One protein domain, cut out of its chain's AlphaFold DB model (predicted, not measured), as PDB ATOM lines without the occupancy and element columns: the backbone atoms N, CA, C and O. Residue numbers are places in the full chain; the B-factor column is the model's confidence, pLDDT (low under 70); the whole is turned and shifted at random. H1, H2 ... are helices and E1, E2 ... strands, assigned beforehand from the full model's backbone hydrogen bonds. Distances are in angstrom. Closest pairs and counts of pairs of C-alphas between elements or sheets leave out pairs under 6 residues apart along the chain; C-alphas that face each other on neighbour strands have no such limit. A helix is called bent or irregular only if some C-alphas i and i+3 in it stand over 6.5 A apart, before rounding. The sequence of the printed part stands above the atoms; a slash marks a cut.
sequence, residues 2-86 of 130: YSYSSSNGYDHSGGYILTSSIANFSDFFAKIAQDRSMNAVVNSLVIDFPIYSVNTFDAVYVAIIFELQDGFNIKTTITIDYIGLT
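AT A GLANCE: This is residues 2 to 86 of the 130 residues of a protein of Pedobacter sp (UniProt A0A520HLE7). Three long strands, E1, E2 and E3, lie side by side as a narrow, twisted ribbon, and the one helix, H1, sits off beyond the edge strand E1 with a gap between. A stretch with no named element, residues 2 to 21, swings out from the ribbon before H1, and its residues 8 to 13 stick out, making an open, loosely formed whole. The printed part has 85 residues, with one named helix and then three named strands in the order H1, E1, E2, E3; the sheet's order is E1, E2, E3, antiparallel, and the class is mixed, helices and strands. The shape is loose, with a radius of gyration of the C-alphas of 15.3 A, and only just elongated, with spans of 44 by 29 by 27 A.

IN THESE COORDINATES: Residues 2 to 21 come first, from C-alpha 2 at (-1.714, -4.053, -5.423). H1 is residues 22 to 34, 19.5 A long, from C-alpha 22 at (-8.204, 7.493, 2.550); it is irregular, with C-alphas 23 and 26 at 8.2 A. E1 is residues 44 to 52, 26.3 A long. E2 is residues 58 to 68, 32.5 A long. E3 is residues 74 to 84, 32.1 A long, and ends with C-alpha 84 at (-27.046, 15.407, -10.336).

HOW THE PARTS SIT: The sheet is a meander, each strand the antiparallel neighbour of the one before, with E2 as the inner strand and E1 and E3 as edge strands. E1 and E2 form a hairpin, with 169 degrees between their directions. C-alphas 48 and 63, which face each other, are 4.2 A apart, and N 47 and O 64 are within hydrogen-bond range at 2.8 A. E2 and E3 form a hairpin too, at 165 degrees. C-alphas 64 and 78 face each other at 4.6 A, and N 65 and O 77 are within hydrogen-bond range at 2.8 A. The sheet is twisted, its C-alphas lying up to 4.0 A off the best plane. H1 is not on the sheet, with 0 pairs of C-alphas within 10 A, and it is apart from E2 and from E3. In H1, 7 of 9 O i to N i+4 pairs are within hydrogen-bond range.

THE WHOLE: The C-alphas farthest apart are those of Gly 71 and Thr 86, at 45.5 A. The printed part has no cut. The links E1 to E2 and E2 to E3 are tight, and H1 to E1 is short. Residues 8 to 13, 21 to 27, of which 22 to 27 belong to H1, and 33 to 40 stand free. Mean pLDDT of the printed part is 73.4; residues 2 to 15, 36 to 42 and 84 to 86 are under 70.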
ATOM      1  N   TYR A   2      -1.173  -4.919  -4.369       35.38
ATOM      2  CA  TYR A   2      -1.714  -4.053  -5.423       35.38
ATOM      3  C   TYR A   2      -2.116  -4.936  -6.601       35.38
ATOM      4  O   TYR A   2      -1.332  -5.788  -7.020       35.38
ATOM      5  N   SER A   3      -3.337  -4.774  -7.100       30.41
ATOM      6  CA  SER A   3      -3.772  -5.425  -8.330       30.41
ATOM      7  C   SER A   3      -3.630  -4.437  -9.476       30.41
ATOM      8  O   SER A   3      -4.287  -3.399  -9.481       30.41
ATOM      9  N   TYR A   4      -2.795  -4.773 -10.452       37.62
ATOM     10  CA  TYR A   4      -2.808  -4.097 -11.740       37.62
ATOM     11  C   TYR A   4      -4.021  -4.611 -12.515       37.62
ATOM     12  O   TYR A   4      -4.092  -5.800 -12.821       37.62
ATOM     13  N   SER A   5      -4.987  -3.745 -12.806       39.50
ATOM     14  CA  SER A   5      -6.086  -4.077 -13.714       39.50
ATOM     15  C   SER A   5      -6.073  -3.114 -14.888       39.50
ATOM     16  O   SER A   5      -6.295  -1.919 -14.706       39.50
ATOM     17  N   SER A   6      -5.845  -3.629 -16.095       37.22
ATOM     18  CA  SER A   6      -6.206  -2.910 -17.314       37.22
ATOM     19  C   SER A   6      -7.722  -3.030 -17.484       37.22
ATOM     20  O   SER A   6      -8.222  -4.103 -17.828       37.22
ATOM     21  N   SER A   7      -8.473  -1.974 -17.183       39.69
ATOM     22  CA  SER A   7      -9.923  -1.962 -17.388       39.69
ATOM     23  C   SER A   7     -10.258  -1.342 -18.741       39.69
ATOM     24  O   SER A   7     -10.112  -0.135 -18.924       39.69
ATOM     25  N   ASN A   8     -10.766  -2.158 -19.664       39.72
ATOM     26  CA  ASN A   8     -11.516  -1.680 -20.822       39.72
ATOM     27  C   ASN A   8     -12.886  -1.203 -20.317       39.72
ATOM     28  O   ASN A   8     -13.683  -2.034 -19.880       39.72
ATOM     29  N   GLY A   9     -13.171   0.102 -20.334       34.84
ATOM     30  CA  GLY A   9     -14.496   0.577 -19.912       34.84
ATOM     31  C   GLY A   9     -14.742   2.083 -19.842       34.84
ATOM     32  O   GLY A   9     -15.905   2.466 -19.835       34.84
ATOM     33  N   TYR A  10     -13.708   2.928 -19.835       39.53
ATOM     34  CA  TYR A  10     -13.811   4.383 -20.029       39.53
ATOM     35  C   TYR A  10     -12.480   4.851 -20.638       39.53
ATOM     36  O   TYR A  10     -11.533   5.187 -19.934       39.53
ATOM     37  N   ASP A  11     -12.364   4.725 -21.960       47.34
ATOM     38  CA  ASP A  11     -11.117   4.946 -22.695       47.34
ATOM     39  C   ASP A  11     -10.742   6.434 -22.747       47.34
ATOM     40  O   ASP A  11     -11.198   7.188 -23.606       47.34
ATOM     41  N   HIS A  12      -9.828   6.820 -21.859       40.88
ATOM     42  CA  HIS A  12      -8.825   7.844 -22.118       40.88
ATOM     43  C   HIS A  12      -7.443   7.255 -21.787       40.88
ATOM     44  O   HIS A  12      -6.973   7.352 -20.660       40.88
ATOM     45  N   SER A  13      -6.783   6.681 -22.802       48.50
ATOM     46  CA  SER A  13      -5.336   6.382 -22.882       48.50
ATOM     47  C   SER A  13      -4.733   5.371 -21.883       48.50
ATOM     48  O   SER A  13      -4.785   5.540 -20.673       48.50
ATOM     49  N   GLY A  14      -4.068   4.333 -22.406       56.31
ATOM     50  CA  GLY A  14      -3.397   3.281 -21.631       56.31
ATOM     51  C   GLY A  14      -2.312   3.789 -20.670       56.31
ATOM     52  O   GLY A  14      -1.156   3.938 -21.063       56.31
ATOM     53  N   GLY A  15      -2.689   4.002 -19.408       65.38
ATOM     54  CA  GLY A  15      -1.809   4.369 -18.296       65.38
ATOM     55  C   GLY A  15      -1.887   3.390 -17.117       65.38
ATOM     56  O   GLY A  15      -2.676   2.444 -17.113       65.38
ATOM     57  N   TYR A  16      -1.049   3.612 -16.100       73.00
ATOM     58  CA  TYR A  16      -1.058   2.834 -14.858       73.00
ATOM     59  C   TYR A  16      -2.051   3.434 -13.862       73.00
ATOM     60  O   TYR A  16      -1.890   4.577 -13.441       73.00
ATOM     61  N   ILE A  17      -3.051   2.650 -13.456       78.12
ATOM     62  CA  ILE A  17      -4.029   3.054 -12.442       78.12
ATOM     63  C   ILE A  17      -3.585   2.506 -11.088       78.12
ATOM     64  O   ILE A  17      -3.365   1.302 -10.936       78.12
ATOM     65  N   LEU A  18      -3.480   3.390 -10.097       78.06
ATOM     66  CA  LEU A  18      -3.199   3.025  -8.715       78.06
ATOM     67  C   LEU A  18      -4.356   3.497  -7.834       78.06
ATOM     68  O   LEU A  18      -4.699   4.675  -7.831       78.06
ATOM     69  N   THR A  19      -4.942   2.583  -7.067       80.94
ATOM     70  CA  THR A  19      -6.044   2.883  -6.149       80.94
ATOM     71  C   THR A  19      -5.554   2.873  -4.705       80.94
ATOM     72  O   THR A  19      -4.778   2.007  -4.294       80.94
ATOM     73  N   SER A  20      -6.008   3.849  -3.920       77.75
ATOM     74  CA  SER A  20      -5.670   3.979  -2.501       77.75
ATOM     75  C   SER A  20      -6.914   4.266  -1.673       77.75
ATOM     76  O   SER A  20      -7.875   4.862  -2.156       77.75
ATOM     77  N   SER A  21      -6.897   3.835  -0.412       80.12
ATOM     78  CA  SER A  21      -7.909   4.220   0.566       80.12
ATOM     79  C   SER A  21      -7.474   5.479   1.311       80.12
ATOM     80  O   SER A  21      -6.285   5.708   1.539       80.12
ATOM     81  N   ILE A  22      -8.450   6.270   1.766       75.62
ATOM     82  CA  ILE A  22      -8.204   7.493   2.550       75.62
ATOM     83  C   ILE A  22      -7.321   7.205   3.775       75.62
ATOM     84  O   ILE A  22      -6.423   7.982   4.084       75.62
ATOM     85  N   ALA A  23      -7.531   6.062   4.436       76.19
ATOM     86  CA  ALA A  23      -6.806   5.682   5.649       76.19
ATOM     87  C   ALA A  23      -5.287   5.545   5.451       76.19
ATOM     88  O   ALA A  23      -4.534   5.759   6.394       76.19
ATOM     89  N   ASN A  24      -4.839   5.215   4.236       79.62
ATOM     90  CA  ASN A  24      -3.433   4.943   3.933       79.62
ATOM     91  C   ASN A  24      -2.872   5.907   2.879       79.62
ATOM     92  O   ASN A  24      -1.859   5.611   2.243       79.62
ATOM     93  N   PHE A  25      -3.536   7.045   2.664       79.62
ATOM     94  CA  PHE A  25      -3.211   7.972   1.585       79.62
ATOM     95  C   PHE A  25      -1.776   8.511   1.695       79.62
ATOM     96  O   PHE A  25      -1.034   8.478   0.716       79.62
ATOM     97  N   SER A  26      -1.335   8.919   2.890       80.12
ATOM     98  CA  SER A  26       0.032   9.417   3.116       80.12
ATOM     99  C   SER A  26       1.100   8.366   2.810       80.12
ATOM    100  O   SER A  26       2.065   8.639   2.097       80.12
ATOM    101  N   ASP A  27       0.904   7.146   3.310       82.31
ATOM    102  CA  ASP A  27       1.859   6.044   3.166       82.31
ATOM    103  C   ASP A  27       1.938   5.554   1.721       82.31
ATOM    104  O   ASP A  27       2.990   5.119   1.251       82.31
ATOM    105  N   PHE A  28       0.818   5.631   1.008       81.69
ATOM    106  CA  PHE A  28       0.730   5.321  -0.407       81.69
ATOM    107  C   PHE A  28       1.563   6.297  -1.248       81.69
ATOM    108  O   PHE A  28       2.428   5.850  -2.000       81.69
ATOM    109  N   PHE A  29       1.399   7.611  -1.058       77.50
ATOM    110  CA  PHE A  29       2.209   8.611  -1.766       77.50
ATOM    111  C   PHE A  29       3.692   8.538  -1.392       77.50
ATOM    112  O   PHE A  29       4.546   8.660  -2.267       77.50
ATOM    113  N   ALA A  30       4.013   8.273  -0.123       81.00
ATOM    114  CA  ALA A  30       5.397   8.096   0.314       81.00
ATOM    115  C   ALA A  30       6.080   6.913  -0.393       81.00
ATOM    116  O   ALA A  30       7.233   7.022  -0.806       81.00
ATOM    117  N   LYS A  31       5.366   5.797  -0.577       78.31
ATOM    118  CA  LYS A  31       5.876   4.624  -1.303       78.31
ATOM    119  C   LYS A  31       6.034   4.892  -2.796       78.31
ATOM    120  O   LYS A  31       7.039   4.488  -3.365       78.31
ATOM    121  N   ILE A  32       5.089   5.605  -3.405       76.44
ATOM    122  CA  ILE A  32       5.170   6.002  -4.816       76.44
ATOM    123  C   ILE A  32       6.365   6.930  -5.054       76.44
ATOM    124  O   ILE A  32       7.128   6.717  -5.986       76.44
ATOM    125  N   ALA A  33       6.591   7.908  -4.174       76.06
ATOM    126  CA  ALA A  33       7.732   8.817  -4.278       76.06
ATOM    127  C   ALA A  33       9.091   8.103  -4.124       76.06
ATOM    128  O   ALA A  33      10.102   8.564  -4.656       76.06
ATOM    129  N   GLN A  34       9.131   6.984  -3.392       76.50
ATOM    130  CA  GLN A  34      10.324   6.141  -3.262       76.50
ATOM    131  C   GLN A  34      10.540   5.229  -4.478       76.50
ATOM    132  O   GLN A  34      11.672   4.804  -4.730       76.50
ATOM    133  N   ASP A  35       9.482   4.937  -5.239       70.88
ATOM    134  CA  ASP A  35       9.548   4.116  -6.437       70.88
ATOM    135  C   ASP A  35      10.117   4.926  -7.611       70.88
ATOM    136  O   ASP A  35       9.461   5.745  -8.256       70.88
ATOM    137  N   ARG A  36      11.399   4.684  -7.899       60.00
ATOM    138  CA  ARG A  36      12.142   5.376  -8.961       60.00
ATOM    139  C   ARG A  36      11.605   5.097 -10.368       60.00
ATOM    140  O   ARG A  36      12.043   5.772 -11.299       60.00
ATOM    141  N   SER A  37      10.683   4.146 -10.544       57.84
ATOM    142  CA  SER A  37      10.066   3.852 -11.843       57.84
ATOM    143  C   SER A  37       9.214   5.006 -12.398       57.84
ATOM    144  O   SER A  37       9.053   5.091 -13.614       57.84
ATOM    145  N   MET A  38       8.756   5.952 -11.561       54.28
ATOM    146  CA  MET A  38       8.017   7.142 -12.022       54.28
ATOM    147  C   MET A  38       8.892   8.245 -12.646       54.28
ATOM    148  O   MET A  38       8.366   9.133 -13.311       54.28
ATOM    149  N   ASN A  39      10.217   8.221 -12.469       57.84
ATOM    150  CA  ASN A  39      11.057   9.410 -12.682       57.84
ATOM    151  C   ASN A  39      11.485   9.711 -14.133       57.84
ATOM    152  O   ASN A  39      12.240  10.660 -14.329       57.84
ATOM    153  N   ALA A  40      11.056   8.953 -15.150       54.78
ATOM    154  CA  ALA A  40      11.580   9.163 -16.512       54.78
ATOM    155  C   ALA A  40      10.558   9.186 -17.664       54.78
ATOM    156  O   ALA A  40      10.934   9.596 -18.757       54.78
ATOM    157  N   VAL A  41       9.300   8.761 -17.473       63.44
ATOM    158  CA  VAL A  41       8.350   8.585 -18.605       63.44
ATOM    159  C   VAL A  41       6.905   8.989 -18.256       63.44
ATOM    160  O   VAL A  41       5.956   8.569 -18.911       63.44
ATOM    161  N   VAL A  42       6.692   9.784 -17.204       68.75
ATOM    162  CA  VAL A  42       5.338  10.226 -16.826       68.75
ATOM    163  C   VAL A  42       5.065  11.600 -17.433       68.75
ATOM    164  O   VAL A  42       5.525  12.615 -16.922       68.75
ATOM    165  N   ASN A  43       4.304  11.618 -18.528       77.44
ATOM    166  CA  ASN A  43       3.894  12.857 -19.202       77.44
ATOM    167  C   ASN A  43       2.713  13.544 -18.497       77.44
ATOM    168  O   ASN A  43       2.554  14.759 -18.583       77.44
ATOM    169  N   SER A  44       1.883  12.772 -17.794       81.62
ATOM    170  CA  SER A  44       0.730  13.291 -17.064       81.62
ATOM    171  C   SER A  44       0.391  12.427 -15.854       81.62
ATOM    172  O   SER A  44       0.421  11.199 -15.940       81.62
ATOM    173  N   LEU A  45       0.012  13.066 -14.750       84.69
ATOM    174  CA  LEU A  45      -0.552  12.435 -13.560       84.69
ATOM    175  C   LEU A  45      -1.984  12.932 -13.372       84.69
ATOM    176  O   LEU A  45      -2.218  14.137 -13.325       84.69
ATOM    177  N   VAL A  46      -2.925  12.004 -13.219       85.88
ATOM    178  CA  VAL A  46      -4.327  12.311 -12.925       85.88
ATOM    179  C   VAL A  46      -4.661  11.772 -11.541       85.88
ATOM    180  O   VAL A  46      -4.352  10.625 -11.230       85.88
ATOM    181  N   ILE A  47      -5.265  12.619 -10.713       87.75
ATOM    182  CA  ILE A  47      -5.825  12.255  -9.414       87.75
ATOM    183  C   ILE A  47      -7.311  12.556  -9.473       87.75
ATOM    184  O   ILE A  47      -7.699  13.720  -9.553       87.75
ATOM    185  N   ASP A  48      -8.134  11.523  -9.409       87.62
ATOM    186  CA  ASP A  48      -9.578  11.634  -9.469       87.62
ATOM    187  C   ASP A  48     -10.250  11.019  -8.241       87.62
ATOM    188  O   ASP A  48      -9.794  10.029  -7.667       87.62
ATOM    189  N   PHE A  49     -11.335  11.642  -7.790       86.69
ATOM    190  CA  PHE A  49     -12.135  11.113  -6.694       86.69
ATOM    191  C   PHE A  49     -13.569  11.656  -6.725       86.69
ATOM    192  O   PHE A  49     -13.789  12.847  -6.972       86.69
ATOM    193  N   PRO A  50     -14.568  10.805  -6.434       87.31
ATOM    194  CA  PRO A  50     -15.935  11.251  -6.230       87.31
ATOM    195  C   PRO A  50     -16.141  11.762  -4.798       87.31
ATOM    196  O   PRO A  50     -15.670  11.169  -3.826       87.31
ATOM    197  N   ILE A  51     -16.920  12.831  -4.657       87.56
ATOM    198  CA  ILE A  51     -17.468  13.329  -3.395       87.56
ATOM    199  C   ILE A  51     -18.986  13.200  -3.474       87.56
ATOM    200  O   ILE A  51     -19.603  13.696  -4.411       87.56
ATOM    201  N   TYR A  52     -19.597  12.561  -2.482       85.00
ATOM    202  CA  TYR A  52     -21.049  12.426  -2.404       85.00
ATOM    203  C   TYR A  52     -21.614  13.252  -1.249       85.00
ATOM    204  O   TYR A  52     -21.161  13.132  -0.108       85.00
ATOM    205  N   SER A  53     -22.621  14.074  -1.539       82.62
ATOM    206  CA  SER A  53     -23.368  14.839  -0.545       82.62
ATOM    207  C   SER A  53     -24.651  14.101  -0.185       82.62
ATOM    208  O   SER A  53     -25.598  14.056  -0.963       82.62
ATOM    209  N   VAL A  54     -24.728  13.579   1.040       80.00
ATOM    210  CA  VAL A  54     -25.969  12.982   1.573       80.00
ATOM    211  C   VAL A  54     -27.099  13.999   1.767       80.00
ATOM    212  O   VAL A  54     -28.259  13.608   1.797       80.00
ATOM    213  N   ASN A  55     -26.785  15.293   1.893       78.75
ATOM    214  CA  ASN A  55     -27.791  16.331   2.141       78.75
ATOM    215  C   ASN A  55     -28.504  16.774   0.863       78.75
ATOM    216  O   ASN A  55     -29.695  17.075   0.894       78.75
ATOM    217  N   THR A  56     -27.765  16.856  -0.243       74.50
ATOM    218  CA  THR A  56     -28.298  17.310  -1.535       74.50
ATOM    219  C   THR A  56     -28.494  16.167  -2.523       74.50
ATOM    220  O   THR A  56     -29.098  16.376  -3.566       74.50
ATOM    221  N   PHE A  57     -28.046  14.958  -2.169       72.31
ATOM    222  CA  PHE A  57     -28.028  13.781  -3.036       72.31
ATOM    223  C   PHE A  57     -27.242  13.990  -4.339       72.31
ATOM    224  O   PHE A  57     -27.425  13.252  -5.300       72.31
ATOM    225  N   ASP A  58     -26.329  14.958  -4.366       79.06
ATOM    226  CA  ASP A  58     -25.468  15.209  -5.515       79.06
ATOM    227  C   ASP A  58     -24.155  14.439  -5.380       79.06
ATOM    228  O   ASP A  58     -23.593  14.304  -4.284       79.06
ATOM    229  N   ALA A  59     -23.630  13.984  -6.515       83.94
ATOM    230  CA  ALA A  59     -22.240  13.581  -6.623       83.94
ATOM    231  C   ALA A  59     -21.449  14.682  -7.328       83.94
ATOM    232  O   ALA A  59     -21.896  15.279  -8.303       83.94
ATOM    233  N   VAL A  60     -20.244  14.936  -6.842       88.44
ATOM    234  CA  VAL A  60     -19.268  15.800  -7.495       88.44
ATOM    235  C   VAL A  60     -18.067  14.942  -7.821       88.44
ATOM    236  O   VAL A  60     -17.498  14.306  -6.935       88.44
ATOM    237  N   TYR A  61     -17.681  14.904  -9.085       87.75
ATOM    238  CA  TYR A  61     -16.452  14.260  -9.508       87.75
ATOM    239  C   TYR A  61     -15.368  15.325  -9.636       87.75
ATOM    240  O   TYR A  61     -15.542  16.328 -10.328       87.75
ATOM    241  N   VAL A  62     -14.267  15.132  -8.918       89.94
ATOM    242  CA  VAL A  62     -13.118  16.034  -8.958       89.94
ATOM    243  C   VAL A  62     -11.983  15.298  -9.638       89.94
ATOM    244  O   VAL A  62     -11.629  14.201  -9.209       89.94
ATOM    245  N   ALA A  63     -11.387  15.913 -10.657       89.88
ATOM    246  CA  ALA A  63     -10.139  15.440 -11.236       89.88
ATOM    247  C   ALA A  63      -9.094  16.558 -11.239       89.88
ATOM    248  O   ALA A  63      -9.352  17.705 -11.608       89.88
ATOM    249  N   ILE A  64      -7.891  16.212 -10.795       90.69
ATOM    250  CA  ILE A  64      -6.718  17.075 -10.768       90.69
ATOM    251  C   ILE A  64      -5.697  16.460 -11.714       90.69
ATOM    252  O   ILE A  64      -5.246  15.334 -11.517       90.69
ATOM    253  N   ILE A  65      -5.334  17.208 -12.746       88.94
ATOM    254  CA  ILE A  65      -4.460  16.769 -13.826       88.94
ATOM    255  C   ILE A  65      -3.176  17.590 -13.750       88.94
ATOM    256  O   ILE A  65      -3.210  18.820 -13.812       88.94
ATOM    257  N   PHE A  66      -2.042  16.910 -13.638       88.81
ATOM    258  CA  PHE A  66      -0.709  17.487 -13.739       88.81
ATOM    259  C   PHE A  66      -0.092  17.036 -15.056       88.81
ATOM    260  O   PHE A  66       0.139  15.848 -15.249       88.81
ATOM    261  N   GLU A  67       0.180  17.972 -15.954       87.75
ATOM    262  CA  GLU A  67       0.806  17.713 -17.250       87.75
ATOM    263  C   GLU A  67       2.240  18.242 -17.220       87.75
ATOM    264  O   GLU A  67       2.466  19.419 -16.917       87.75
ATOM    265  N   LEU A  68       3.209  17.382 -17.534       84.50
ATOM    266  CA  LEU A  68       4.595  17.791 -17.708       84.50
ATOM    267  C   LEU A  68       4.751  18.399 -19.106       84.50
ATOM    268  O   LEU A  68       4.472  17.752 -20.112       84.50
ATOM    269  N   GLN A  69       5.184  19.652 -19.162       81.06
ATOM    270  CA  GLN A  69       5.474  20.370 -20.396       81.06
ATOM    271  C   GLN A  69       6.976  20.398 -20.677       81.06
ATOM    272  O   GLN A  69       7.808  20.146 -19.796       81.06
ATOM    273  N   ASP A  70       7.322  20.755 -21.912       78.12
ATOM    274  CA  ASP A  70       8.705  20.970 -22.323       78.12
ATOM    275  C   ASP A  70       9.419  21.928 -21.352       78.12
ATOM    276  O   ASP A  70       8.898  22.979 -20.972       78.12
ATOM    277  N   GLY A  71      10.627  21.548 -20.925       72.69
ATOM    278  CA  GLY A  71      11.434  22.349 -19.999       72.69
ATOM    279  C   GLY A  71      11.093  22.188 -18.513       72.69
ATOM    280  O   GLY A  71      11.382  23.098 -17.742       72.69
ATOM    281  N   PHE A  72      10.522  21.049 -18.098       72.00
ATOM    282  CA  PHE A  72      10.168  20.732 -16.697       72.00
ATOM    283  C   PHE A  72       9.082  21.634 -16.085       72.00
ATOM    284  O   PHE A  72       8.883  21.630 -14.869       72.00
ATOM    285  N   ASN A  73       8.348  22.385 -16.908       83.25
ATOM    286  CA  ASN A  73       7.183  23.129 -16.444       83.25
ATOM    287  C   ASN A  73       6.020  22.170 -16.181       83.25
ATOM    288  O   ASN A  73       5.763  21.267 -16.972       83.25
ATOM    289  N   ILE A  74       5.295  22.379 -15.084       86.31
ATOM    290  CA  ILE A  74       4.112  21.582 -14.742       86.31
ATOM    291  C   ILE A  74       2.878  22.459 -14.928       86.31
ATOM    292  O   ILE A  74       2.754  23.510 -14.298       86.31
ATOM    293  N   LYS A  75       1.948  22.016 -15.776       90.00
ATOM    294  CA  LYS A  75       0.623  22.621 -15.907       90.00
ATOM    295  C   LYS A  75      -0.366  21.838 -15.053       90.00
ATOM    296  O   LYS A  75      -0.526  20.634 -15.230       90.00
ATOM    297  N   THR A  76      -1.053  22.532 -14.153       93.00
ATOM    298  CA  THR A  76      -2.103  21.943 -13.314       93.00
ATOM    299  C   THR A  76      -3.474  22.371 -13.819       93.00
ATOM    300  O   THR A  76      -3.738  23.563 -13.970       93.00
ATOM    301  N   THR A  77      -4.351  21.400 -14.057       93.31
ATOM    302  CA  THR A  77      -5.755  21.616 -14.423       93.31
ATOM    303  C   THR A  77      -6.639  20.939 -13.386       93.31
ATOM    304  O   THR A  77      -6.375  19.805 -13.000       93.31
ATOM    305  N   ILE A  78      -7.681  21.629 -12.928       93.62
ATOM    306  CA  ILE A  78      -8.672  21.073 -12.004       93.62
ATOM    307  C   ILE A  78     -10.021  21.109 -12.708       93.62
ATOM    308  O   ILE A  78     -10.454  22.174 -13.152       93.62
ATOM    309  N   THR A  79     -10.679  19.959 -12.797       91.00
ATOM    310  CA  THR A  79     -12.053  19.834 -13.280       91.00
ATOM    311  C   THR A  79     -12.958  19.398 -12.136       91.00
ATOM    312  O   THR A  79     -12.597  18.557 -11.309       91.00
ATOM    313  N   ILE A  80     -14.123  20.035 -12.064       90.25
ATOM    314  CA  ILE A  80     -15.149  19.769 -11.059       90.25
ATOM    315  C   ILE A  80     -16.451  19.570 -11.821       90.25
ATOM    316  O   ILE A  80     -17.034  20.535 -12.314       90.25
ATOM    317  N   ASP A  81     -16.887  18.320 -11.907       86.44
ATOM    318  CA  ASP A  81     -18.101  17.937 -12.613       86.44
ATOM    319  C   ASP A  81     -19.207  17.614 -11.612       86.44
ATOM    320  O   ASP A  81     -19.092  16.712 -10.778       86.44
ATOM    321  N   TYR A  82     -20.298  18.371 -11.700       83.06
ATOM    322  CA  TYR A  82     -21.494  18.140 -10.903       83.06
ATOM    323  C   TYR A  82     -22.368  17.098 -11.588       83.06
ATOM    324  O   TYR A  82     -22.883  17.314 -12.685       83.06
ATOM    325  N   ILE A  83     -22.564  15.975 -10.909       79.56
ATOM    326  CA  ILE A  83     -23.433  14.894 -11.340       79.56
ATOM    327  C   ILE A  83     -24.659  14.929 -10.435       79.56
ATOM    328  O   ILE A  83     -24.645  14.439  -9.302       79.56
ATOM    329  N   GLY A  84     -25.733  15.523 -10.954       68.75
ATOM    330  CA  GLY A  84     -27.046  15.407 -10.336       68.75
ATOM    331  C   GLY A  84     -27.474  13.946 -10.384       68.75
ATOM    332  O   GLY A  84     -27.837  13.436 -11.445       68.75
ATOM    333  N   LEU A  85     -27.406  13.251  -9.249       66.81
ATOM    334  CA  LEU A  85     -27.950  11.907  -9.147       66.81
ATOM    335  C   LEU A  85     -29.459  12.066  -8.973       66.81
ATOM    336  O   LEU A  85     -29.956  12.450  -7.916       66.81
ATOM    337  N   THR A  86     -30.213  11.831 -10.043       60.41
ATOM    338  CA  THR A  86     -31.675  11.860  -9.999       60.41
ATOM    339  C   THR A  86     -32.184  10.696  -9.158       60.41
ATOM    340  O   THR A  86     -32.414   9.597  -9.660       60.41
TER     341      THR A  86